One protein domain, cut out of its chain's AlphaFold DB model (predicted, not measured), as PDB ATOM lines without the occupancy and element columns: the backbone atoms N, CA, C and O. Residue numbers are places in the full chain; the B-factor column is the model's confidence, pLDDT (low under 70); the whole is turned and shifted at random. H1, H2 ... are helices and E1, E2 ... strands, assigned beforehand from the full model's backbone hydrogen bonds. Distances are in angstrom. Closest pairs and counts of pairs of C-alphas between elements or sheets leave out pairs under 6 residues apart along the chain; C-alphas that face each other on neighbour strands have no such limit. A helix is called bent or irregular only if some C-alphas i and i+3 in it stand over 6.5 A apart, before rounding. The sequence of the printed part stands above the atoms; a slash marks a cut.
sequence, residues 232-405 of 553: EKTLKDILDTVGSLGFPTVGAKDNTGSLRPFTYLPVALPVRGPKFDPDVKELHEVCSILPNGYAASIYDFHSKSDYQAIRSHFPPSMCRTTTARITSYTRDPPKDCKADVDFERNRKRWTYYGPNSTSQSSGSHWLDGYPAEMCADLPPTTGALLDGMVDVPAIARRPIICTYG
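Overview. This is residues 232 to 405 of the 553 residues of an uncharacterized protein of Ancylostoma ceylanicum (UniProt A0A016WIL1). A strongly twisted sheet of five short strands, E5 E4 E3 E6 E7, and a smaller sheet of three, E1 E2 E8, follow one another along an elongated body and meet where E3 comes close to E8. H1 covers E1 and E2 at one end of the long axis, H2 packs over E8 on the same face and reaches E3, H3 is on the opposite face of the smaller sheet, and the long link of residues 326 to 342 reaches the other end, near the short H4. The 174 printed residues hold four named helices and eight named strands, in the order H1 E1 E2 H2 H3 E3 H4 E4 E5 E6 E7 E8, and both sheets are antiparallel throughout. The class is mixed, helices and strands, with under half of the residues in named elements. The whole is compact, with a radius of gyration of the C-alphas of 16.0 A, and spans 54 by 29 by 28 A.

Along the chain. In the larger sheet, E3 is residues 319 to 325, 16.8 A long, from C-alpha 319 at (111.207, 208.338, 321.243). E4 is residues 350 to 354, 13.0 A, E5 residues 357 to 360, E6 residues 382 to 385 and E7 residues 389 to 392. In the smaller sheet, E1 is residues 249 to 253, 13.3 A, E2 residues 259 to 269, 27.0 A, and E8 residues 398 to 403, 16.7 A, ending at C-alpha 403 at (107.120, 219.762, 326.165). H1 is residues 232 to 244, 18.1 A, from C-alpha 232 at (112.472, 231.450, 335.173). H2 is residues 282 to 289, 13.2 A, H3 residues 304 to 311, 10.3 A, and H4 residues 343 to 349, 9.9 A. H2 and H4 are irregular, but only just: C-alphas 286 and 289 are 6.9 A apart, and C-alphas 345 and 348 are 6.6 A apart.

Arrangement. In the larger sheet E5 and E7 are edge strands. N 353 of E4 and O 322 of E3 are 2.8 A apart, and so are N 383 of E6 and O 323 of E3. The hairpin E4 and E5 has N 352 and O 359 at 2.8 A; the hairpin E6 and E7 has N 384 and O 390 at 2.8 A. H4 only grazes this sheet, with its residues 346 to 349. The closest C-alphas of E3 and E8 are those of Cys 319 and Ile 400, 4.9 A apart. E2 bends by 70 degrees at residue 266; its pairing is staggered, with E1 over residues 259 to 263 and with E8 over residues 263 to 269. In the hairpin E1 and E2, N 262 and O 250 are 2.8 A apart; between E2 and E8, N 263 and O 402 are 2.8 A apart. H1 runs along the strands at a height over the sheet of 8.6 A, at 7 degrees to E1 on the local plane; its closest C-alphas to E1 are those of Gly 243 and Thr 249, 6.2 A. H2, on the same face, is over E8 at a height of 7.1 A, slantwise to the strands at 56 degrees on the local plane; the C-alphas of Cys 287 and Cys 402 are closest, 5.4 A. H3 is on the opposite face, at a height of 9.1 A. Every O i to N i+4 pair is within hydrogen-bond range in H1 and H3; H2 has 2 of 4, and H4 has 1 of 3 beside 3 of 4 O i to N i+3 pairs.

Size, cuts and confidence. The C-alphas farthest apart are those of Lys 233 and Asp 336, 55.2 A. The printed part has no cut. The links E2 to H2, H2 to H3, E3 to H4 and E5 to E6 are long. The mean pLDDT of the printed part is 84.4; residues 291 to 292, 339 and 372 to 373 are under 70.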
ATOM      1  N   GLU A 232     111.360 232.335 334.796       80.94
ATOM      2  CA  GLU A 232     112.472 231.450 335.173       80.94
ATOM      3  C   GLU A 232     112.204 230.683 336.482       80.94
ATOM      4  O   GLU A 232     112.481 229.488 336.542       80.94
ATOM      5  N   LYS A 233     111.568 231.332 337.476       81.25
ATOM      6  CA  LYS A 233     111.048 230.678 338.695       81.25
ATOM      7  C   LYS A 233     110.087 229.544 338.320       81.25
ATOM      8  O   LYS A 233     110.366 228.394 338.614       81.25
ATOM      9  N   THR A 234     109.035 229.848 337.558       77.94
ATOM     10  CA  THR A 234     108.024 228.879 337.102       77.94
ATOM     11  C   THR A 234     108.629 227.707 336.325       77.94
ATOM     12  O   THR A 234     108.230 226.562 336.514       77.94
ATOM     13  N   LEU A 235     109.611 227.969 335.454       79.75
ATOM     14  CA  LEU A 235     110.338 226.923 334.728       79.75
ATOM     15  C   LEU A 235     111.101 226.009 335.686       79.75
ATOM     16  O   LEU A 235     111.048 224.791 335.526       79.75
ATOM     17  N   LYS A 236     111.782 226.584 336.680       84.06
ATOM     18  CA  LYS A 236     112.478 225.825 337.715       84.06
ATOM     19  C   LYS A 236     111.502 225.013 338.568       84.06
ATOM     20  O   LYS A 236     111.718 223.820 338.721       84.06
ATOM     21  N   ASP A 237     110.415 225.614 339.041       82.06
ATOM     22  CA  ASP A 237     109.419 224.944 339.882       82.06
ATOM     23  C   ASP A 237     108.781 223.749 339.149       82.06
ATOM     24  O   ASP A 237     108.585 222.686 339.740       82.06
ATOM     25  N   ILE A 238     108.537 223.867 337.836       80.00
ATOM     26  CA  ILE A 238     108.073 222.755 336.990       80.00
ATOM     27  C   ILE A 238     109.149 221.668 336.846       80.00
ATOM     28  O   ILE A 238     108.824 220.486 336.968       80.00
ATOM     29  N   LEU A 239     110.412 222.033 336.597       85.81
ATOM     30  CA  LEU A 239     111.523 221.076 336.493       85.81
ATOM     31  C   LEU A 239     111.739 220.316 337.812       85.81
ATOM     32  O   LEU A 239     111.826 219.089 337.797       85.81
ATOM     33  N   ASP A 240     111.758 221.027 338.938       86.38
ATOM     34  CA  ASP A 240     111.936 220.462 340.277       86.38
ATOM     35  C   ASP A 240     110.739 219.561 340.646       86.38
ATOM     36  O   ASP A 240     110.930 218.435 341.108       86.38
ATOM     37  N   THR A 241     109.501 219.986 340.353       83.81
ATOM     38  CA  THR A 241     108.289 219.178 340.591       83.81
ATOM     39  C   THR A 241     108.288 217.900 339.752       83.81
ATOM     40  O   THR A 241     108.144 216.804 340.293       83.81
ATOM     41  N   VAL A 242     108.486 218.002 338.435       83.38
ATOM     42  CA  VAL A 242     108.474 216.845 337.522       83.38
ATOM     43  C   VAL A 242     109.647 215.896 337.801       83.38
ATOM     44  O   VAL A 242     109.468 214.677 337.772       83.38
ATOM     45  N   GLY A 243     110.816 216.440 338.151       82.94
ATOM     46  CA  GLY A 243     111.969 215.671 338.613       82.94
ATOM     47  C   GLY A 243     111.701 214.927 339.925       82.94
ATOM     48  O   GLY A 243     112.063 213.757 340.042       82.94
ATOM     49  N   SER A 244     110.996 215.546 340.882       85.25
ATOM     50  CA  SER A 244     110.615 214.901 342.152       85.25
ATOM     51  C   SER A 244     109.661 213.711 341.967       85.25
ATOM     52  O   SER A 244     109.706 212.756 342.740       85.25
ATOM     53  N   LEU A 245     108.859 213.722 340.895       84.12
ATOM     54  CA  LEU A 245     108.001 212.609 340.475       84.12
ATOM     55  C   LEU A 245     108.768 211.485 339.746       84.12
ATOM     56  O   LEU A 245     108.165 210.492 339.341       84.12
ATOM     57  N   GLY A 246     110.089 211.616 339.574       85.25
ATOM     58  CA  GLY A 246     110.954 210.602 338.967       85.25
ATOM     59  C   GLY A 246     111.014 210.626 337.436       85.25
ATOM     60  O   GLY A 246     111.596 209.716 336.840       85.25
ATOM     61  N   PHE A 247     110.445 211.641 336.776       87.94
ATOM     62  CA  PHE A 247     110.527 211.786 335.321       87.94
ATOM     63  C   PHE A 247     111.779 212.584 334.924       87.94
ATOM     64  O   PHE A 247     111.926 213.728 335.359       87.94
ATOM     65  N   PRO A 248     112.675 212.045 334.071       91.25
ATOM     66  CA  PRO A 248     113.818 212.800 333.570       91.25
ATOM     67  C   PRO A 248     113.341 214.034 332.799       91.25
ATOM     68  O   PRO A 248     112.632 213.912 331.797       91.25
ATOM     69  N   THR A 249     113.726 215.220 333.262       91.75
ATOM     70  CA  THR A 249     113.318 216.495 332.668       91.75
ATOM     71  C   THR A 249     114.494 217.466 332.596       91.75
ATOM     72  O   THR A 249     115.384 217.439 333.447       91.75
ATOM     73  N   VAL A 250     114.540 218.288 331.547       92.44
ATOM     74  CA  VAL A 250     115.621 219.254 331.311       92.44
ATOM     75  C   VAL A 250     115.079 220.531 330.674       92.44
ATOM     76  O   VAL A 250     114.285 220.483 329.736       92.44
ATOM     77  N   GLY A 251     115.510 221.686 331.182       89.94
ATOM     78  CA  GLY A 251     115.213 222.987 330.588       89.94
ATOM     79  C   GLY A 251     116.150 223.279 329.420       89.94
ATOM     80  O   GLY A 251     117.363 223.310 329.605       89.94
ATOM     81  N   ALA A 252     115.607 223.522 328.229       89.69
ATOM     82  CA  ALA A 252     116.392 223.866 327.046       89.69
ATOM     83  C   ALA A 252     115.671 224.869 326.135       89.69
ATOM     84  O   ALA A 252     114.470 225.108 326.270       89.69
ATOM     85  N   LYS A 253     116.419 225.502 325.228       87.12
ATOM     86  CA  LYS A 253     115.855 226.457 324.268       87.12
ATOM     87  C   LYS A 253     115.217 225.732 323.090       87.12
ATOM     88  O   LYS A 253     115.809 224.818 322.524       87.12
ATOM     89  N   ASP A 254     114.031 226.189 322.719       86.31
ATOM     90  CA  ASP A 254     113.338 225.763 321.511       86.31
ATOM     91  C   ASP A 254     113.916 226.409 320.229       86.31
ATOM     92  O   ASP A 254     114.837 227.230 320.259       86.31
ATOM     93  N   ASN A 255     113.312 226.084 319.086       84.25
ATOM     94  CA  ASN A 255     113.595 226.660 317.770       84.25
ATOM     95  C   ASN A 255     113.408 228.196 317.658       84.25
ATOM     96  O   ASN A 255     113.951 228.799 316.730       84.25
ATOM     97  N   THR A 256     112.678 228.828 318.585       78.69
ATOM     98  CA  THR A 256     112.486 230.287 318.721       78.69
ATOM     99  C   THR A 256     113.466 230.941 319.704       78.69
ATOM    100  O   THR A 256     113.502 232.166 319.807       78.69
ATOM    101  N   GLY A 257     114.262 230.148 320.428       78.94
ATOM    102  CA  GLY A 257     115.150 230.590 321.503       78.94
ATOM    103  C   GLY A 257     114.495 230.699 322.889       78.94
ATOM    104  O   GLY A 257     115.171 231.129 323.829       78.94
ATOM    105  N   SER A 258     113.224 230.311 323.053       78.81
ATOM    106  CA  SER A 258     112.522 230.353 324.346       78.81
ATOM    107  C   SER A 258     112.879 229.133 325.198       78.81
ATOM    108  O   SER A 258     112.871 228.006 324.707       78.81
ATOM    109  N   LEU A 259     113.180 229.342 326.483       83.00
ATOM    110  CA  LEU A 259     113.484 228.264 327.431       83.00
ATOM    111  C   LEU A 259     112.204 227.506 327.821       83.00
ATOM    112  O   LEU A 259     111.231 228.130 328.245       83.00
ATOM    113  N   ARG A 260     112.210 226.176 327.686       84.56
ATOM    114  CA  ARG A 260     111.093 225.278 328.027       84.56
ATOM    115  C   ARG A 260     111.606 223.953 328.604       84.56
ATOM    116  O   ARG A 260     112.730 223.566 328.281       84.56
ATOM    117  N   PRO A 261     110.819 223.230 329.414       88.25
ATOM    118  CA  PRO A 261     111.188 221.895 329.854       88.25
ATOM    119  C   PRO A 261     110.861 220.856 328.775       88.25
ATOM    120  O   PRO A 261     109.831 220.921 328.097       88.25
ATOM    121  N   PHE A 262     111.735 219.867 328.658       92.25
ATOM    122  CA  PHE A 262     111.534 218.645 327.895       92.25
ATOM    123  C   PHE A 262     111.549 217.486 328.884       92.25
ATOM    124  O   PHE A 262     112.547 217.275 329.568       92.25
ATOM    125  N   THR A 263     110.447 216.746 328.965       91.88
ATOM    126  CA  THR A 263     110.252 215.656 329.926       91.88
ATOM    127  C   THR A 263     110.142 214.334 329.185       91.88
ATOM    128  O   THR A 263     109.257 214.155 328.347       91.88
ATOM    129  N   TYR A 264     111.017 213.388 329.508       92.06
ATOM    130  CA  TYR A 264     110.952 212.024 329.002       92.06
ATOM    131  C   TYR A 264     109.912 211.220 329.787       92.06
ATOM    132  O   TYR A 264     110.060 210.993 330.991       92.06
ATOM    133  N   LEU A 265     108.873 210.747 329.098       89.25
ATOM    134  CA  LEU A 265     107.902 209.817 329.660       89.25
ATOM    135  C   LEU A 265     108.261 208.385 329.221       89.25
ATOM    136  O   LEU A 265     108.171 208.072 328.029       89.25
ATOM    137  N   PRO A 266     108.617 207.478 330.155       83.75
ATOM    138  CA  PRO A 266     109.012 206.100 329.841       83.75
ATOM    139  C   PRO A 266     107.855 205.219 329.338       83.75
ATOM    140  O   PRO A 266     108.067 204.047 329.025       83.75
ATOM    141  N   VAL A 267     106.629 205.750 329.274       79.19
ATOM    142  CA  VAL A 267     105.431 205.026 328.840       79.19
ATOM    143  C   VAL A 267     105.570 204.650 327.363       79.19
ATOM    144  O   VAL A 267     105.462 205.490 326.473       79.19
ATOM    145  N   ALA A 268     105.830 203.370 327.100       80.19
ATOM    146  CA  ALA A 268     106.075 202.866 325.756       80.19
ATOM    147  C   ALA A 268     104.757 202.661 324.988       80.19
ATOM    148  O   ALA A 268     104.119 201.609 325.080       80.19
ATOM    149  N   LEU A 269     104.361 203.663 324.203       77.38
ATOM    150  CA  LEU A 269     103.084 203.679 323.492       77.38
ATOM    151  C   LEU A 269     103.227 203.180 322.042       77.38
ATOM    152  O   LEU A 269     104.192 203.540 321.358       77.38
ATOM    153  N   PRO A 270     102.295 202.339 321.553       84.00
ATOM    154  CA  PRO A 270     102.091 202.143 320.125       84.00
ATOM    155  C   PRO A 270     101.311 203.334 319.551       84.00
ATOM    156  O   PRO A 270     100.544 203.978 320.265       84.00
ATOM    157  N   VAL A 271     101.445 203.579 318.252       88.88
ATOM    158  CA  VAL A 271     100.532 204.462 317.517       88.88
ATOM    159  C   VAL A 271      99.375 203.610 316.995       88.88
ATOM    160  O   VAL A 271      99.606 202.542 316.419       88.88
ATOM    161  N   ARG A 272      98.131 204.038 317.237       87.12
ATOM    162  CA  ARG A 272      96.920 203.341 316.771       87.12
ATOM    163  C   ARG A 272      96.551 203.753 315.340       87.12
ATOM    164  O   ARG A 272      97.174 204.629 314.755       87.12
ATOM    165  N   GLY A 273      95.523 203.114 314.786       85.62
ATOM    166  CA  GLY A 273      94.980 203.405 313.454       85.62
ATOM    167  C   GLY A 273      95.201 202.273 312.441       85.62
ATOM    168  O   GLY A 273      95.836 201.262 312.762       85.62
ATOM    169  N   PRO A 274      94.638 202.394 311.225       86.81
ATOM    170  CA  PRO A 274      94.896 201.469 310.125       86.81
ATOM    171  C   PRO A 274      96.384 201.329 309.767       86.81
ATOM    172  O   PRO A 274      97.187 202.241 309.944       86.81
ATOM    173  N   LYS A 275      96.734 200.190 309.154       87.44
ATOM    174  CA  LYS A 275      98.105 199.804 308.752       87.44
ATOM    175  C   LYS A 275      98.910 200.914 308.047       87.44
ATOM    176  O   LYS A 275     100.116 201.003 308.259       87.44
ATOM    177  N   PHE A 276      98.248 201.723 307.218       88.19
ATOM    178  CA  PHE A 276      98.845 202.804 306.421       88.19
ATOM    179  C   PHE A 276      98.319 204.208 306.778       88.19
ATOM    180  O   PHE A 276      98.652 205.164 306.087       88.19
ATOM    181  N   ASP A 277      97.514 204.337 307.836       87.94
ATOM    182  CA  ASP A 277      96.921 205.606 308.288       87.94
ATOM    183  C   ASP A 277      97.013 205.705 309.826       87.94
ATOM    184  O   ASP A 277      96.030 205.485 310.535       87.94
ATOM    185  N   PRO A 278      98.227 205.885 310.380       90.19
ATOM    186  CA  PRO A 278      98.443 205.865 311.821       90.19
ATOM    187  C   PRO A 278      98.076 207.210 312.468       90.19
ATOM    188  O   PRO A 278      98.584 208.264 312.077       90.19
ATOM    189  N   ASP A 279      97.263 207.176 313.523       90.75
ATOM    190  CA  ASP A 279      96.867 208.372 314.268       90.75
ATOM    191  C   ASP A 279      97.949 208.785 315.274       90.75
ATOM    192  O   ASP A 279      97.948 208.407 316.448       90.75
ATOM    193  N   VAL A 280      98.902 209.585 314.799       91.38
ATOM    194  CA  VAL A 280      99.964 210.150 315.640       91.38
ATOM    195  C   VAL A 280      99.502 211.304 316.540       91.38
ATOM    196  O   VAL A 280     100.298 211.753 317.363       91.38
ATOM    197  N   LYS A 281      98.256 211.797 316.432       90.00
ATOM    198  CA  LYS A 281      97.781 212.919 317.266       90.00
ATOM    199  C   LYS A 281      97.468 212.500 318.700       90.00
ATOM    200  O   LYS A 281      97.653 213.321 319.596       90.00
ATOM    201  N   GLU A 282      97.122 211.229 318.933       88.50
ATOM    202  CA  GLU A 282      96.959 210.645 320.279       88.50
ATOM    203  C   GLU A 282      98.201 210.902 321.165       88.50
ATOM    204  O   GLU A 282      98.085 211.113 322.369       88.50
ATOM    205  N   LEU A 283      99.401 211.000 320.573       90.50
ATOM    206  CA  LEU A 283     100.641 211.305 321.300       90.50
ATOM    207  C   LEU A 283     100.630 212.688 321.979       90.50
ATOM    208  O   LEU A 283     101.287 212.860 323.005       90.50
ATOM    209  N   HIS A 284      99.902 213.676 321.447       90.06
ATOM    210  CA  HIS A 284      99.759 214.975 322.111       90.06
ATOM    211  C   HIS A 284      98.872 214.883 323.360       90.06
ATOM    212  O   HIS A 284      99.175 215.537 324.355       90.06
ATOM    213  N   GLU A 285      97.830 214.044 323.344       84.00
ATOM    214  CA  GLU A 285      96.910 213.866 324.477       84.00
ATOM    215  C   GLU A 285      97.638 213.322 325.713       84.00
ATOM    216  O   GLU A 285      97.386 213.764 326.831       84.00
ATOM    217  N   VAL A 286      98.626 212.444 325.518       84.94
ATOM    218  CA  VAL A 286      99.486 211.907 326.591       84.94
ATOM    219  C   VAL A 286     100.273 213.017 327.298       84.94
ATOM    220  O   VAL A 286     100.497 212.956 328.505       84.94
ATOM    221  N   CYS A 287     100.669 214.056 326.561       86.81
ATOM    222  CA  CYS A 287     101.409 215.193 327.100       86.81
ATOM    223  C   CYS A 287     100.520 216.276 327.730       86.81
ATOM    224  O   CYS A 287     101.062 217.226 328.290       86.81
ATOM    225  N   SER A 288      99.188 216.127 327.705       75.94
ATOM    226  CA  SER A 288      98.245 217.073 328.331       75.94
ATOM    227  C   SER A 288      98.380 217.184 329.858       75.94
ATOM    228  O   SER A 288      97.858 218.125 330.449       75.94
ATOM    229  N   ILE A 289      99.124 216.266 330.490       70.44
ATOM    230  CA  ILE A 289      99.543 216.355 331.896       70.44
ATOM    231  C   ILE A 289     100.433 217.579 332.180       70.44
ATOM    232  O   ILE A 289     100.476 218.055 333.311       70.44
ATOM    233  N   LEU A 290     101.130 218.112 331.168       72.06
ATOM    234  CA  LEU A 290     101.828 219.394 331.263       72.06
ATOM    235  C   LEU A 290     100.889 220.531 330.804       72.06
ATOM    236  O   LEU A 290     100.163 220.346 329.824       72.06
ATOM    237  N   PRO A 291     100.914 221.726 331.429       64.06
ATOM    238  CA  PRO A 291     100.069 222.851 331.019       64.06
ATOM    239  C   PRO A 291     100.291 223.248 329.550       64.06
ATOM    240  O   PRO A 291     101.376 223.694 329.181       64.06
ATOM    241  N   ASN A 292      99.264 223.102 328.702       68.69
ATOM    242  CA  ASN A 292      99.365 223.243 327.237       68.69
ATOM    243  C   ASN A 292     100.444 222.330 326.599       68.69
ATOM    244  O   ASN A 292     101.117 222.714 325.639       68.69
ATOM    245  N   GLY A 293     100.635 221.134 327.161       81.69
ATOM    246  CA  GLY A 293     101.651 220.180 326.740       81.69
ATOM    247  C   GLY A 293     101.342 219.442 325.440       81.69
ATOM    248  O   GLY A 293     100.188 219.198 325.088       81.69
ATOM    249  N   TYR A 294     102.399 219.071 324.722       89.38
ATOM    250  CA  TYR A 294     102.350 218.302 323.484       89.38
ATOM    251  C   TYR A 294     103.609 217.436 323.311       89.38
ATOM    252  O   TYR A 294     104.682 217.750 323.832       89.38
ATOM    253  N   ALA A 295     103.478 216.327 322.578       92.50
ATOM    254  CA  ALA A 295     104.619 215.496 322.189       92.50
ATOM    255  C   ALA A 295     105.604 216.290 321.320       92.50
ATOM    256  O   ALA A 295     105.231 216.793 320.259       92.50
ATOM    257  N   ALA A 296     106.848 216.388 321.785       92.81
ATOM    258  CA  ALA A 296     107.921 217.108 321.122       92.81
ATOM    259  C   ALA A 296     108.331 216.423 319.810       92.81
ATOM    260  O   ALA A 296     108.294 215.199 319.663       92.81
ATOM    261  N   SER A 297     108.772 217.243 318.866       91.94
ATOM    262  CA  SER A 297     109.200 216.856 317.529       91.94
ATOM    263  C   SER A 297     110.612 217.360 317.251       91.94
ATOM    264  O   SER A 297     111.125 218.238 317.941       91.94
ATOM    265  N   ILE A 298     111.243 216.878 316.180       89.56
ATOM    266  CA  ILE A 298     112.555 217.402 315.765       89.56
ATOM    267  C   ILE A 298     112.512 218.886 315.347       89.56
ATOM    268  O   ILE A 298     113.554 219.531 315.278       89.56
ATOM    269  N   TYR A 299     111.315 219.430 315.089       89.00
ATOM    270  CA  TYR A 299     111.095 220.831 314.732       89.00
ATOM    271  C   TYR A 299     111.033 221.759 315.942       89.00
ATOM    272  O   TYR A 299     111.081 222.969 315.753       89.00
ATOM    273  N   ASP A 300     110.938 221.230 317.163       90.00
ATOM    274  CA  ASP A 300     110.999 222.016 318.400       90.00
ATOM    275  C   ASP A 300     112.412 222.521 318.712       90.00
ATOM    276  O   ASP A 300     112.571 223.407 319.546       90.00
ATOM    277  N   PHE A 301     113.429 222.016 318.009       88.31
ATOM    278  CA  PHE A 301     114.838 222.356 318.193       88.31
ATOM    279  C   PHE A 301     115.353 223.194 317.018       88.31
ATOM    280  O   PHE A 301     114.929 223.007 315.877       88.31
ATOM    281  N   HIS A 302     116.278 224.121 317.281       83.75
ATOM    282  CA  HIS A 302     116.868 224.954 316.228       83.75
ATOM    283  C   HIS A 302     117.796 224.138 315.309       83.75
ATOM    284  O   HIS A 302     117.828 224.344 314.096       83.75
ATOM    285  N   SER A 303     118.514 223.166 315.876       83.00
ATOM    286  CA  SER A 303     119.422 222.265 315.170       83.00
ATOM    287  C   SER A 303     119.346 220.825 315.694       83.00
ATOM    288  O   SER A 303     118.874 220.550 316.799       83.00
ATOM    289  N   LYS A 304     119.884 219.884 314.907       83.12
ATOM    290  CA  LYS A 304     120.059 218.478 315.315       83.12
ATOM    291  C   LYS A 304     120.963 218.344 316.550       83.12
ATOM    292  O   LYS A 304     120.704 217.500 317.401       83.12
ATOM    293  N   SER A 305     121.975 219.205 316.678       85.69
ATOM    294  CA  SER A 305     122.868 219.269 317.840       85.69
ATOM    295  C   SER A 305     122.152 219.682 319.128       85.69
ATOM    296  O   SER A 305     122.444 219.114 320.178       85.69
ATOM    297  N   ASP A 306     121.179 220.598 319.065       87.94
ATOM    298  CA  ASP A 306     120.398 220.993 320.251       87.94
ATOM    299  C   ASP A 306     119.541 219.824 320.748       87.94
ATOM    300  O   ASP A 306     119.494 219.538 321.946       87.94
ATOM    301  N   TYR A 307     118.928 219.086 319.812       89.81
ATOM    302  CA  TYR A 307     118.221 217.849 320.136       89.81
ATOM    303  C   TYR A 307     119.154 216.810 320.771       89.81
ATOM    304  O   TYR A 307     118.811 216.250 321.807       89.81
ATOM    305  N   GLN A 308     120.339 216.575 320.199       88.75
ATOM    306  CA  GLN A 308     121.321 215.627 320.741       88.75
ATOM    307  C   GLN A 308     121.782 216.005 322.158       88.75
ATOM    308  O   GLN A 308     121.877 215.128 323.021       88.75
ATOM    309  N   ALA A 309     122.005 217.295 322.430       89.56
ATOM    310  CA  ALA A 309     122.357 217.783 323.762       89.56
ATOM    311  C   ALA A 309     121.265 217.438 324.790       89.56
ATOM    312  O   ALA A 309     121.550 216.796 325.799       89.56
ATOM    313  N   ILE A 310     120.003 217.759 324.491       90.19
ATOM    314  CA  ILE A 310     118.838 217.430 325.332       90.19
ATOM    315  C   ILE A 310     118.695 215.914 325.500       90.19
ATOM    316  O   ILE A 310     118.520 215.403 326.604       90.19
ATOM    317  N   ARG A 311     118.826 215.176 324.396       89.69
ATOM    318  CA  ARG A 311     118.670 213.725 324.334       89.69
ATOM    319  C   ARG A 311     119.714 212.971 325.162       89.69
ATOM    320  O   ARG A 311     119.418 211.857 325.600       89.69
ATOM    321  N   SER A 312     120.878 213.570 325.426       90.69
ATOM    322  CA  SER A 312     121.904 213.008 326.316       90.69
ATOM    323  C   SER A 312     121.466 212.899 327.786       90.69
ATOM    324  O   SER A 312     121.972 212.041 328.506       90.69
ATOM    325  N   HIS A 313     120.471 213.686 328.217       90.81
ATOM    326  CA  HIS A 313     119.878 213.606 329.559       90.81
ATOM    327  C   HIS A 313     118.833 212.482 329.707       90.81
ATOM    328  O   HIS A 313     118.325 212.256 330.806       90.81
ATOM    329  N   PHE A 314     118.491 211.777 328.623       91.81
ATOM    330  CA  PHE A 314     117.440 210.755 328.600       91.81
ATOM    331  C   PHE A 314     117.994 209.351 328.303       91.81
ATOM    332  O   PHE A 314     119.012 209.221 327.614       91.81
ATOM    333  N   PRO A 315     117.313 208.274 328.751       88.44
ATOM    334  CA  PRO A 315     117.719 206.898 328.460       88.44
ATOM    335  C   PRO A 315     117.924 206.644 326.954       88.44
ATOM    336  O   PRO A 315     117.144 207.166 326.151       88.44
ATOM    337  N   PRO A 316     118.917 205.819 326.549       84.88
ATOM    338  CA  PRO A 316     119.292 205.578 325.152       84.88
ATOM    339  C   PRO A 316     118.226 204.778 324.373       84.88
ATOM    340  O   PRO A 316     118.394 203.612 324.035       84.88
ATOM    341  N   SER A 317     117.104 205.432 324.088       85.38
ATOM    342  CA  SER A 317     115.906 204.889 323.457       85.38
ATOM    343  C   SER A 317     115.446 205.766 322.287       85.38
ATOM    344  O   SER A 317     115.719 206.967 322.229       85.38
ATOM    345  N   MET A 318     114.748 205.154 321.328       89.56
ATOM    346  CA  MET A 318     114.021 205.882 320.285       89.56
ATOM    347  C   MET A 318     112.710 206.416 320.868       89.56
ATOM    348  O   MET A 318     111.919 205.624 321.376       89.56
ATOM    349  N   CYS A 319     112.450 207.717 320.764       92.25
ATOM    350  CA  CYS A 319     111.207 208.338 321.243       92.25
ATOM    351  C   CYS A 319     110.207 208.525 320.091       92.25
ATOM    352  O   CYS A 319     110.629 208.795 318.970       92.25
ATOM    353  N   ARG A 320     108.889 208.419 320.311       93.12
ATOM    354  CA  ARG A 320     107.907 208.803 319.277       93.12
ATOM    355  C   ARG A 320     107.920 210.309 319.029       93.12
ATOM    356  O   ARG A 320     108.171 211.092 319.938       93.12
ATOM    357  N   THR A 321     107.587 210.675 317.797       92.69
ATOM    358  CA  THR A 321     107.289 212.040 317.345       92.69
ATOM    359  C   THR A 321     106.002 212.005 316.531       92.69
ATOM    360  O   THR A 321     105.650 210.965 315.968       92.69
ATOM    361  N   THR A 322     105.317 213.136 316.406       92.50
ATOM    362  CA  THR A 322     104.062 213.258 315.653       92.50
ATOM    363  C   THR A 322     104.274 213.430 314.145       92.50
ATOM    364  O   THR A 322     103.656 214.258 313.481       92.50
ATOM    365  N   THR A 323     105.163 212.612 313.582       92.56
ATOM    366  CA  THR A 323     105.438 212.550 312.142       92.56
ATOM    367  C   THR A 323     104.923 211.221 311.601       92.56
ATOM    368  O   THR A 323     105.279 210.166 312.129       92.56
ATOM    369  N   ALA A 324     104.110 211.244 310.546       92.56
ATOM    370  CA  ALA A 324     103.605 210.040 309.880       92.56
ATOM    371  C   ALA A 324     103.712 210.148 308.357       92.56
ATOM    372  O   ALA A 324     103.858 211.236 307.798       92.56
ATOM    373  N   ARG A 325     103.703 208.998 307.685       89.56
ATOM    374  CA  ARG A 325     103.753 208.911 306.225       89.56
ATOM    375  C   ARG A 325     102.370 209.229 305.646       89.56
ATOM    376  O   ARG A 325     101.364 208.886 306.258       89.56
ATOM    377  N   ILE A 326     102.315 209.875 304.480       86.06
ATOM    378  CA  ILE A 326     101.042 210.227 303.827       86.06
ATOM    379  C   ILE A 326     100.205 208.981 303.504       86.06
ATOM    380  O   ILE A 326     100.734 207.955 303.068       86.06
ATOM    381  N   THR A 327      98.888 209.099 303.661       82.81
ATOM    382  CA  THR A 327      97.911 208.001 303.524       82.81
ATOM    383  C   THR A 327      97.820 207.427 302.110       82.81
ATOM    384  O   THR A 327      97.492 206.254 301.935       82.81
ATOM    385  N   SER A 328      98.167 208.216 301.088       80.69
ATOM    386  CA  SER A 328      98.258 207.762 299.697       80.69
ATOM    387  C   SER A 328      99.421 206.787 299.450       80.69
ATOM    388  O   SER A 328      99.440 206.097 298.431       80.69
ATOM    389  N   TYR A 329     100.385 206.679 300.374       84.88
ATOM    390  CA  TYR A 329     101.545 205.803 300.233       84.88
ATOM    391  C   TYR A 329     101.350 204.436 300.911       84.88
ATOM    392  O   TYR A 329     101.905 204.135 301.971       84.88
ATOM    393  N   THR A 330     100.597 203.555 300.261       86.12
ATOM    394  CA  THR A 330     100.324 202.195 300.748       86.12
ATOM    395  C   THR A 330     101.331 201.176 300.196       86.12
ATOM    396  O   THR A 330     101.000 200.394 299.306       86.12
ATOM    397  N   ARG A 331     102.578 201.188 300.694       83.56
ATOM    398  CA  ARG A 331     103.616 200.197 300.332       83.56
ATOM    399  C   ARG A 331     104.030 199.350 301.534       83.56
ATOM    400  O   ARG A 331     104.444 199.896 302.558       83.56
ATOM    401  N   ASP A 332     103.961 198.033 301.383       84.75
ATOM    402  CA  ASP A 332     104.481 197.076 302.363       84.75
ATOM    403  C   ASP A 332     106.025 197.025 302.401       84.75
ATOM    404  O   ASP A 332     106.684 197.491 301.461       84.75
ATOM    405  N   PRO A 333     106.626 196.485 303.478       81.06
ATOM    406  CA  PRO A 333     108.057 196.203 303.533       81.06
ATOM    407  C   PRO A 333     108.508 195.253 302.404       81.06
ATOM    408  O   PRO A 333     107.816 194.272 302.114       81.06
ATOM    409  N   PRO A 334     109.664 195.503 301.760       77.56
ATOM    410  CA  PRO A 334     110.264 194.570 300.814       77.56
ATOM    411  C   PRO A 334     110.690 193.276 301.525       77.56
ATOM    412  O   PRO A 334     111.388 193.298 302.538       77.56
ATOM    413  N   LYS A 335     110.282 192.126 300.973       78.44
ATOM    414  CA  LYS A 335     110.517 190.796 301.572       78.44
ATOM    415  C   LYS A 335     111.983 190.363 301.607       78.44
ATOM    416  O   LYS A 335     112.316 189.440 302.339       78.44
ATOM    417  N   ASP A 336     112.839 190.980 300.798       78.50
ATOM    418  CA  ASP A 336     114.279 190.721 300.759       78.50
ATOM    419  C   ASP A 336     115.078 191.629 301.713       78.50
ATOM    420  O   ASP A 336     116.307 191.603 301.694       78.50
ATOM    421  N   CYS A 337     114.383 192.419 302.545       76.19
ATOM    422  CA  CYS A 337     114.916 193.269 303.614       76.19
ATOM    423  C   CYS A 337     115.946 194.337 303.206       76.19
ATOM    424  O   CYS A 337     116.484 195.032 304.071       76.19
ATOM    425  N   LYS A 338     116.183 194.532 301.903       74.88
ATOM    426  CA  LYS A 338     117.110 195.548 301.396       74.88
ATOM    427  C   LYS A 338     116.636 196.957 301.754       74.88
ATOM    428  O   LYS A 338     115.436 197.227 301.819       74.88
ATOM    429  N   ALA A 339     117.593 197.864 301.942       69.94
ATOM    430  CA  ALA A 339     117.309 199.288 302.050       69.94
ATOM    431  C   ALA A 339     116.546 199.782 300.806       69.94
ATOM    432  O   ALA A 339     116.850 199.393 299.675       69.94
ATOM    433  N   ASP A 340     115.555 200.648 301.015       70.62
ATOM    434  CA  ASP A 340     114.838 201.312 299.926       70.62
ATOM    435  C   ASP A 340     115.780 202.329 299.273       70.62
ATOM    436  O   ASP A 340     116.008 203.388 299.842       70.62
ATOM    437  N   VAL A 341     116.320 202.029 298.088       70.38
ATOM    438  CA  VAL A 341     117.250 202.915 297.345       70.38
ATOM    439  C   VAL A 341     116.711 204.329 297.105       70.38
ATOM    440  O   VAL A 341     117.489 205.244 296.853       70.38
ATOM    441  N   ASP A 342     115.399 204.533 297.222       73.88
ATOM    442  CA  ASP A 342     114.738 205.815 297.017       73.88
ATOM    443  C   ASP A 342     114.282 206.492 298.326       73.88
ATOM    444  O   ASP A 342     113.555 207.490 298.280       73.88
ATOM    445  N   PHE A 343     114.674 205.974 299.501       71.31
ATOM    446  CA  PHE A 343     114.161 206.425 300.802       71.31
ATOM    447  C   PHE A 343     114.285 207.944 301.015       71.31
ATOM    448  O   PHE A 343     113.338 208.576 301.485       71.31
ATOM    449  N   GLU A 344     115.397 208.557 300.595       74.12
ATOM    450  CA  GLU A 344     115.621 210.006 300.689       74.12
ATOM    451  C   GLU A 344     114.615 210.798 299.849       74.12
ATOM    452  O   GLU A 344     113.972 211.722 300.348       74.12
ATOM    453  N   ARG A 345     114.384 210.380 298.596       74.94
ATOM    454  CA  ARG A 345     113.349 210.958 297.721       74.94
ATOM    455  C   ARG A 345     111.949 210.759 298.306       74.94
ATOM    456  O   ARG A 345     111.051 211.570 298.061       74.94
ATOM    457  N   ASN A 346     111.767 209.698 299.086       77.31
ATOM    458  CA  ASN A 346     110.523 209.357 299.759       77.31
ATOM    459  C   ASN A 346     110.328 210.153 301.077       77.31
ATOM    460  O   ASN A 346     109.187 210.246 301.533       77.31
ATOM    461  N   ARG A 347     111.353 210.835 301.634       80.25
ATOM    462  CA  ARG A 347     111.243 211.699 302.842       80.25
ATOM    463  C   ARG A 347     110.207 212.827 302.692       80.25
ATOM    464  O   ARG A 347     109.549 213.170 303.665       80.25
ATOM    465  N   LYS A 348     109.972 213.347 301.479       78.81
ATOM    466  CA  LYS A 348     108.932 214.371 301.208       78.81
ATOM    467  C   LYS A 348     107.485 213.878 301.375       78.81
ATOM    468  O   LYS A 348     106.567 214.692 301.401       78.81
ATOM    469  N   ARG A 349     107.284 212.554 301.452       82.62
ATOM    470  CA  ARG A 349     105.986 211.881 301.658       82.62
ATOM    471  C   ARG A 349     105.668 211.679 303.142       82.62
ATOM    472  O   ARG A 349     104.943 210.755 303.509       82.62
ATOM    473  N   TRP A 350     106.252 212.515 303.991       88.56
ATOM    474  CA  TRP A 350     106.045 212.519 305.426       88.56
ATOM    475  C   TRP A 350     105.477 213.862 305.861       88.56
ATOM    476  O   TRP A 350     105.878 214.927 305.383       88.56
ATOM    477  N   THR A 351     104.552 213.787 306.801       89.81
ATOM    478  CA  THR A 351     103.777 214.907 307.307       89.81
ATOM    479  C   THR A 351     104.004 215.011 308.803       89.81
ATOM    480  O   THR A 351     103.920 214.021 309.531       89.81
ATOM    481  N   TYR A 352     104.308 216.222 309.255       91.38
ATOM    482  CA  TYR A 352     104.287 216.582 310.661       91.38
ATOM    483  C   TYR A 352     102.868 216.996 311.054       91.38
ATOM    484  O   TYR A 352     102.254 217.857 310.421       91.38
ATOM    485  N   TYR A 353     102.372 216.393 312.125       90.31
ATOM    486  CA  TYR A 353     101.101 216.704 312.751       90.31
ATOM    487  C   TYR A 353     101.425 217.402 314.067       90.31
ATOM    488  O   TYR A 353     101.786 216.758 315.044       90.31
ATOM    489  N   GLY A 354     101.358 218.729 314.083       86.81
ATOM    490  CA  GLY A 354     101.386 219.489 315.326       86.81
ATOM    491  C   GLY A 354      99.998 219.529 315.977       86.81
ATOM    492  O   GLY A 354      99.002 219.192 315.326       86.81
ATOM    493  N   PRO A 355      99.889 220.040 317.218       79.50
ATOM    494  CA  PRO A 355      98.620 220.055 317.953       79.50
ATOM    495  C   PRO A 355      97.495 220.765 317.191       79.50
ATOM    496  O   PRO A 355      96.369 220.285 317.133       79.50
ATOM    497  N   ASN A 356      97.842 221.884 316.545       71.62
ATOM    498  CA  ASN A 356      96.922 222.795 315.858       71.62
ATOM    499  C   ASN A 356      97.391 223.122 314.423       71.62
ATOM    500  O   ASN A 356      97.210 224.253 313.963       71.62
ATOM    501  N   SER A 357      98.128 222.225 313.760       74.81
ATOM    502  CA  SER A 357      98.611 222.429 312.382       74.81
ATOM    503  C   SER A 357      99.140 221.137 311.765       74.81
ATOM    504  O   SER A 357      99.700 220.298 312.463       74.81
ATOM    505  N   THR A 358      99.020 221.016 310.448       84.19
ATOM    506  CA  THR A 358      99.605 219.927 309.658       84.19
ATOM    507  C   THR A 358     100.567 220.547 308.649       84.19
ATOM    508  O   THR A 358     100.190 221.500 307.968       84.19
ATOM    509  N   SER A 359     101.794 220.037 308.560       84.56
ATOM    510  CA  SER A 359     102.890 220.655 307.797       84.56
ATOM    511  C   SER A 359     103.761 219.600 307.119       84.56
ATOM    512  O   SER A 359     103.860 218.469 307.597       84.56
ATOM    513  N   GLN A 360     104.426 219.953 306.016       82.38
ATOM    514  CA  GLN A 360     105.363 219.032 305.367       82.38
ATOM    515  C   GLN A 360     106.566 218.749 306.273       82.38
ATOM    516  O   GLN A 360     107.140 219.662 306.869       82.38
ATOM    517  N   SER A 361     106.979 217.484 306.353       80.88
ATOM    518  CA  SER A 361     108.214 217.114 307.038       80.88
ATOM    519  C   SER A 361     109.430 217.487 306.182       80.88
ATOM    520  O   SER A 361     109.588 216.992 305.065       80.88
ATOM    521  N   SER A 362     110.323 218.336 306.702       77.56
ATOM    522  CA  SER A 362     111.607 218.599 306.038       77.56
ATOM    523  C   SER A 362     112.518 217.364 306.065       77.56
ATOM    524  O   SER A 362     112.769 216.778 307.123       77.56
ATOM    525  N   GLY A 363     113.080 217.028 304.899       75.00
ATOM    526  CA  GLY A 363     114.024 215.924 304.702       75.00
ATOM    527  C   GLY A 363     115.359 216.070 305.447       75.00
ATOM    528  O   GLY A 363     116.041 215.066 305.639       75.00
ATOM    529  N   SER A 364     115.719 217.278 305.899       77.12
ATOM    530  CA  SER A 364     117.008 217.592 306.546       77.12
ATOM    531  C   SER A 364     117.163 217.074 307.979       77.12
ATOM    532  O   SER A 364     118.266 217.088 308.516       77.12
ATOM    533  N   HIS A 365     116.071 216.661 308.626       81.25
ATOM    534  CA  HIS A 365     116.085 216.206 310.025       81.25
ATOM    535  C   HIS A 365     116.183 214.685 310.175       81.25
ATOM    536  O   HIS A 365     116.299 214.176 311.291       81.25
ATOM    537  N   TRP A 366     116.100 213.960 309.064       85.94
ATOM    538  CA  TRP A 366     116.216 212.509 309.022       85.94
ATOM    539  C   TRP A 366     117.669 212.066 309.214       85.94
ATOM    540  O   TRP A 366     118.596 212.793 308.863       85.94
ATOM    541  N   LEU A 367     117.882 210.875 309.775       85.94
ATOM    542  CA  LEU A 367     119.212 210.273 309.817       85.94
ATOM    543  C   LEU A 367     119.595 209.729 308.438       85.94
ATOM    544  O   LEU A 367     118.829 209.009 307.794       85.94
ATOM    545  N   ASP A 368     120.790 210.082 307.981       81.44
ATOM    546  CA  ASP A 368     121.336 209.596 306.717       81.44
ATOM    547  C   ASP A 368     121.649 208.102 306.812       81.44
ATOM    548  O   ASP A 368     122.045 207.599 307.864       81.44
ATOM    549  N   GLY A 369     121.375 207.378 305.727       74.12
ATOM    550  CA  GLY A 369     121.395 205.915 305.716       74.12
ATOM    551  C   GLY A 369     120.256 205.228 306.486       74.12
ATOM    552  O   GLY A 369     120.285 204.005 306.579       74.12
ATOM    553  N   TYR A 370     119.263 205.954 307.025       74.12
ATOM    554  CA  TYR A 370     118.073 205.361 307.659       74.12
ATOM    555  C   TYR A 370     116.805 205.512 306.802       74.12
ATOM    556  O   TYR A 370     116.478 206.644 306.430       74.12
ATOM    557  N   PRO A 371     116.041 204.425 306.564       71.88
ATOM    558  CA  PRO A 371     116.183 203.089 307.160       71.88
ATOM    559  C   PRO A 371     117.358 202.277 306.589       71.88
ATOM    560  O   PRO A 371     117.464 202.086 305.380       71.88
ATOM    561  N   ALA A 372     118.209 201.763 307.484       67.00
ATOM    562  CA  ALA A 372     119.383 200.960 307.126       67.00
ATOM    563  C   ALA A 372     118.998 199.556 306.628       67.00
ATOM    564  O   ALA A 372     119.656 198.986 305.761       67.00
ATOM    565  N   GLU A 373     117.892 199.026 307.149       68.69
ATOM    566  CA  GLU A 373     117.234 197.809 306.693       68.69
ATOM    567  C   GLU A 373     115.720 198.024 306.714       68.69
ATOM    568  O   GLU A 373     115.191 198.748 307.559       68.69
ATOM    569  N   MET A 374     115.010 197.391 305.784       72.38
ATOM    570  CA  MET A 374     113.546 197.468 305.700       72.38
ATOM    571  C   MET A 374     112.868 196.198 306.243       72.38
ATOM    572  O   MET A 374     111.709 195.925 305.935       72.38
ATOM    573  N   CYS A 375     113.599 195.406 307.030       73.44
ATOM    574  CA  CYS A 375     113.157 194.129 307.582       73.44
ATOM    575  C   CYS A 375     112.133 194.356 308.710       73.44
ATOM    576  O   CYS A 375     112.494 194.634 309.851       73.44
ATOM    577  N   ALA A 376     110.838 194.286 308.386       75.94
ATOM    578  CA  ALA A 376     109.755 194.487 309.346       75.94
ATOM    579  C   ALA A 376     108.485 193.717 308.955       75.94
ATOM    580  O   ALA A 376     108.131 193.653 307.780       75.94
ATOM    581  N   ASP A 377     107.745 193.218 309.950       78.50
ATOM    582  CA  ASP A 377     106.434 192.573 309.746       78.50
ATOM    583  C   ASP A 377     105.340 193.560 309.300       78.50
ATOM    584  O   ASP A 377     104.302 193.172 308.761       78.50
ATOM    585  N   LEU A 378     105.549 194.856 309.560       85.56
ATOM    586  CA  LEU A 378     104.615 195.939 309.261       85.56
ATOM    587  C   LEU A 378     105.344 197.143 308.647       85.56
ATOM    588  O   LEU A 378     106.493 197.410 308.999       85.56
ATOM    589  N   PRO A 379     104.679 197.905 307.761       86.00
ATOM    590  CA  PRO A 379     105.276 199.052 307.085       86.00
ATOM    591  C   PRO A 379     105.708 200.145 308.078       86.00
ATOM    592  O   PRO A 379     104.951 200.475 308.996       86.00
ATOM    593  N   PRO A 380     106.889 200.766 307.885       87.75
ATOM    594  CA  PRO A 380     107.306 201.914 308.675       87.75
ATOM    595  C   PRO A 380     106.515 203.160 308.247       87.75
ATOM    596  O   PRO A 380     106.846 203.841 307.280       87.75
ATOM    597  N   THR A 381     105.408 203.426 308.940       90.38
ATOM    598  CA  THR A 381     104.439 204.497 308.627       90.38
ATOM    599  C   THR A 381     104.497 205.674 309.597       90.38
ATOM    600  O   THR A 381     103.800 206.668 309.409       90.38
ATOM    601  N   THR A 382     105.346 205.592 310.622       92.31
ATOM    602  CA  THR A 382     105.450 206.569 311.715       92.31
ATOM    603  C   THR A 382     106.903 206.928 312.004       92.31
ATOM    604  O   THR A 382     107.794 206.115 311.782       92.31
ATOM    605  N   GLY A 383     107.153 208.137 312.497       90.94
ATOM    606  CA  GLY A 383     108.483 208.600 312.877       90.94
ATOM    607  C   GLY A 383     108.853 208.256 314.322       90.94
ATOM    608  O   GLY A 383     107.997 208.094 315.201       90.94
ATOM    609  N   ALA A 384     110.156 208.203 314.572       92.31
ATOM    610  CA  ALA A 384     110.763 208.250 315.894       92.31
ATOM    611  C   ALA A 384     112.029 209.121 315.872       92.31
ATOM    612  O   ALA A 384     112.622 209.348 314.820       92.31
ATOM    613  N   LEU A 385     112.436 209.610 317.040       91.94
ATOM    614  CA  LEU A 385     113.646 210.398 317.253       91.94
ATOM    615  C   LEU A 385     114.699 209.539 317.965       91.94
ATOM    616  O   LEU A 385     114.423 208.977 319.029       91.94
ATOM    617  N   LEU A 386     115.885 209.433 317.362       89.19
ATOM    618  CA  LEU A 386     117.078 208.799 317.935       89.19
ATOM    619  C   LEU A 386     118.146 209.868 318.208       89.19
ATOM    620  O   LEU A 386     118.116 210.485 319.263       89.19
ATOM    621  N   ASP A 387     118.998 210.140 317.217       86.00
ATOM    622  CA  ASP A 387     119.869 211.327 317.108       86.00
ATOM    623  C   ASP A 387     119.327 212.333 316.070       86.00
ATOM    624  O   ASP A 387     119.938 213.347 315.746       86.00
ATOM    625  N   GLY A 388     118.187 211.986 315.483       87.38
ATOM    626  CA  GLY A 388     117.474 212.612 314.381       87.38
ATOM    627  C   GLY A 388     116.280 211.715 314.045       87.38
ATOM    628  O   GLY A 388     116.015 210.747 314.763       87.38
ATOM    629  N   MET A 389     115.552 212.020 312.976       89.06
ATOM    630  CA  MET A 389     114.341 211.280 312.629       89.06
ATOM    631  C   MET A 389     114.649 209.968 311.893       89.06
ATOM    632  O   MET A 389     115.428 209.943 310.940       89.06
ATOM    633  N   VAL A 390     114.014 208.887 312.336       89.62
ATOM    634  CA  VAL A 390     114.022 207.552 311.717       89.62
ATOM    635  C   VAL A 390     112.585 207.073 311.541       89.62
ATOM    636  O   VAL A 390     111.696 207.509 312.280       89.62
ATOM    637  N   ASP A 391     112.331 206.188 310.579       88.00
ATOM    638  CA  ASP A 391     111.014 205.592 310.391       88.00
ATOM    639  C   ASP A 391     110.883 204.257 311.126       88.00
ATOM    640  O   ASP A 391     111.824 203.486 311.291       88.00
ATOM    641  N   VAL A 392     109.681 204.015 311.641       88.62
ATOM    642  CA  VAL A 392     109.340 202.855 312.462       88.62
ATOM    643  C   VAL A 392     107.891 202.425 312.198       88.62
ATOM    644  O   VAL A 392     107.040 203.257 311.855       88.62
ATOM    645  N   PRO A 393     107.550 201.135 312.373       89.06
ATOM    646  CA  PRO A 393     106.165 200.676 312.288       89.06
ATOM    647  C   PRO A 393     105.288 201.282 313.392       89.06
ATOM    648  O   PRO A 393     105.742 201.460 314.525       89.06
ATOM    649  N   ALA A 394     104.009 201.542 313.105       89.81
ATOM    650  CA  ALA A 394     103.068 202.122 314.076       89.81
ATOM    651  C   ALA A 394     102.948 201.298 315.379       89.81
ATOM    652  O   ALA A 394     102.913 201.855 316.475       89.81
ATOM    653  N   ILE A 395     103.013 199.963 315.283       86.38
ATOM    654  CA  ILE A 395     102.932 199.053 316.439       86.38
ATOM    655  C   ILE A 395     104.128 199.150 317.403       86.38
ATOM    656  O   ILE A 395     104.030 198.705 318.549       86.38
ATOM    657  N   ALA A 396     105.268 199.700 316.966       86.62
ATOM    658  CA  ALA A 396     106.488 199.721 317.765       86.62
ATOM    659  C   ALA A 396     106.286 200.575 319.026       86.62
ATOM    660  O   ALA A 396     106.213 201.803 318.956       86.62
ATOM    661  N   ARG A 397     106.198 199.926 320.190       88.19
ATOM    662  CA  ARG A 397     106.054 200.622 321.473       88.19
ATOM    663  C   ARG A 397     107.338 201.384 321.787       88.19
ATOM    664  O   ARG A 397     108.425 200.793 321.812       88.19
ATOM    665  N   ARG A 398     107.218 202.697 321.978       92.25
ATOM    666  CA  ARG A 398     108.340 203.617 322.210       92.25
ATOM    667  C   ARG A 398     107.926 204.720 323.198       92.25
ATOM    668  O   ARG A 398     106.755 205.099 323.179       92.25
ATOM    669  N   PRO A 399     108.839 205.195 324.067       92.81
ATOM    670  CA  PRO A 399     108.600 206.328 324.965       92.81
ATOM    671  C   PRO A 399     108.329 207.619 324.184       92.81
ATOM    672  O   PRO A 399     108.534 207.666 322.969       92.81
ATOM    673  N   ILE A 400     107.916 208.681 324.874       92.50
ATOM    674  CA  ILE A 400     107.733 210.015 324.281       92.50
ATOM    675  C   ILE A 400     108.512 211.077 325.053       92.50
ATOM    676  O   ILE A 400     108.782 210.923 326.242       92.50
ATOM    677  N   ILE A 401     108.846 212.172 324.372       93.00
ATOM    678  CA  ILE A 401     109.305 213.404 325.018       93.00
ATOM    679  C   ILE A 401     108.136 214.385 324.951       93.00
ATOM    680  O   ILE A 401     107.627 214.658 323.867       93.00
ATOM    681  N   CYS A 402     107.708 214.906 326.094       91.50
ATOM    682  CA  CYS A 402     106.706 215.961 326.185       91.50
ATOM    683  C   CYS A 402     107.378 217.314 326.419       91.50
ATOM    684  O   CYS A 402     108.360 217.413 327.153       91.50
ATOM    685  N   THR A 403     106.815 218.364 325.837       90.56
ATOM    686  CA  THR A 403     107.120 219.762 326.165       90.56
ATOM    687  C   THR A 403     105.814 220.562 326.174       90.56
ATOM    688  O   THR A 403     104.744 219.984 326.001       90.56
ATOM    689  N   TYR A 404     105.866 221.871 326.393       82.25
ATOM    690  CA  TYR A 404     104.721 222.777 326.241       82.25
ATOM    691  C   TYR A 404     105.157 224.073 325.558       82.25
ATOM    692  O   TYR A 404     106.297 224.191 325.116       82.25
ATOM    693  N   GLY A 405     104.264 225.058 325.444       72.31
ATOM    694  CA  GLY A 405     104.555 226.365 324.846       72.31
ATOM    695  C   GLY A 405     104.074 226.455 323.398       72.31
ATOM    696  O   GLY A 405     103.121 225.783 323.020       72.31
TER     697      GLY A 405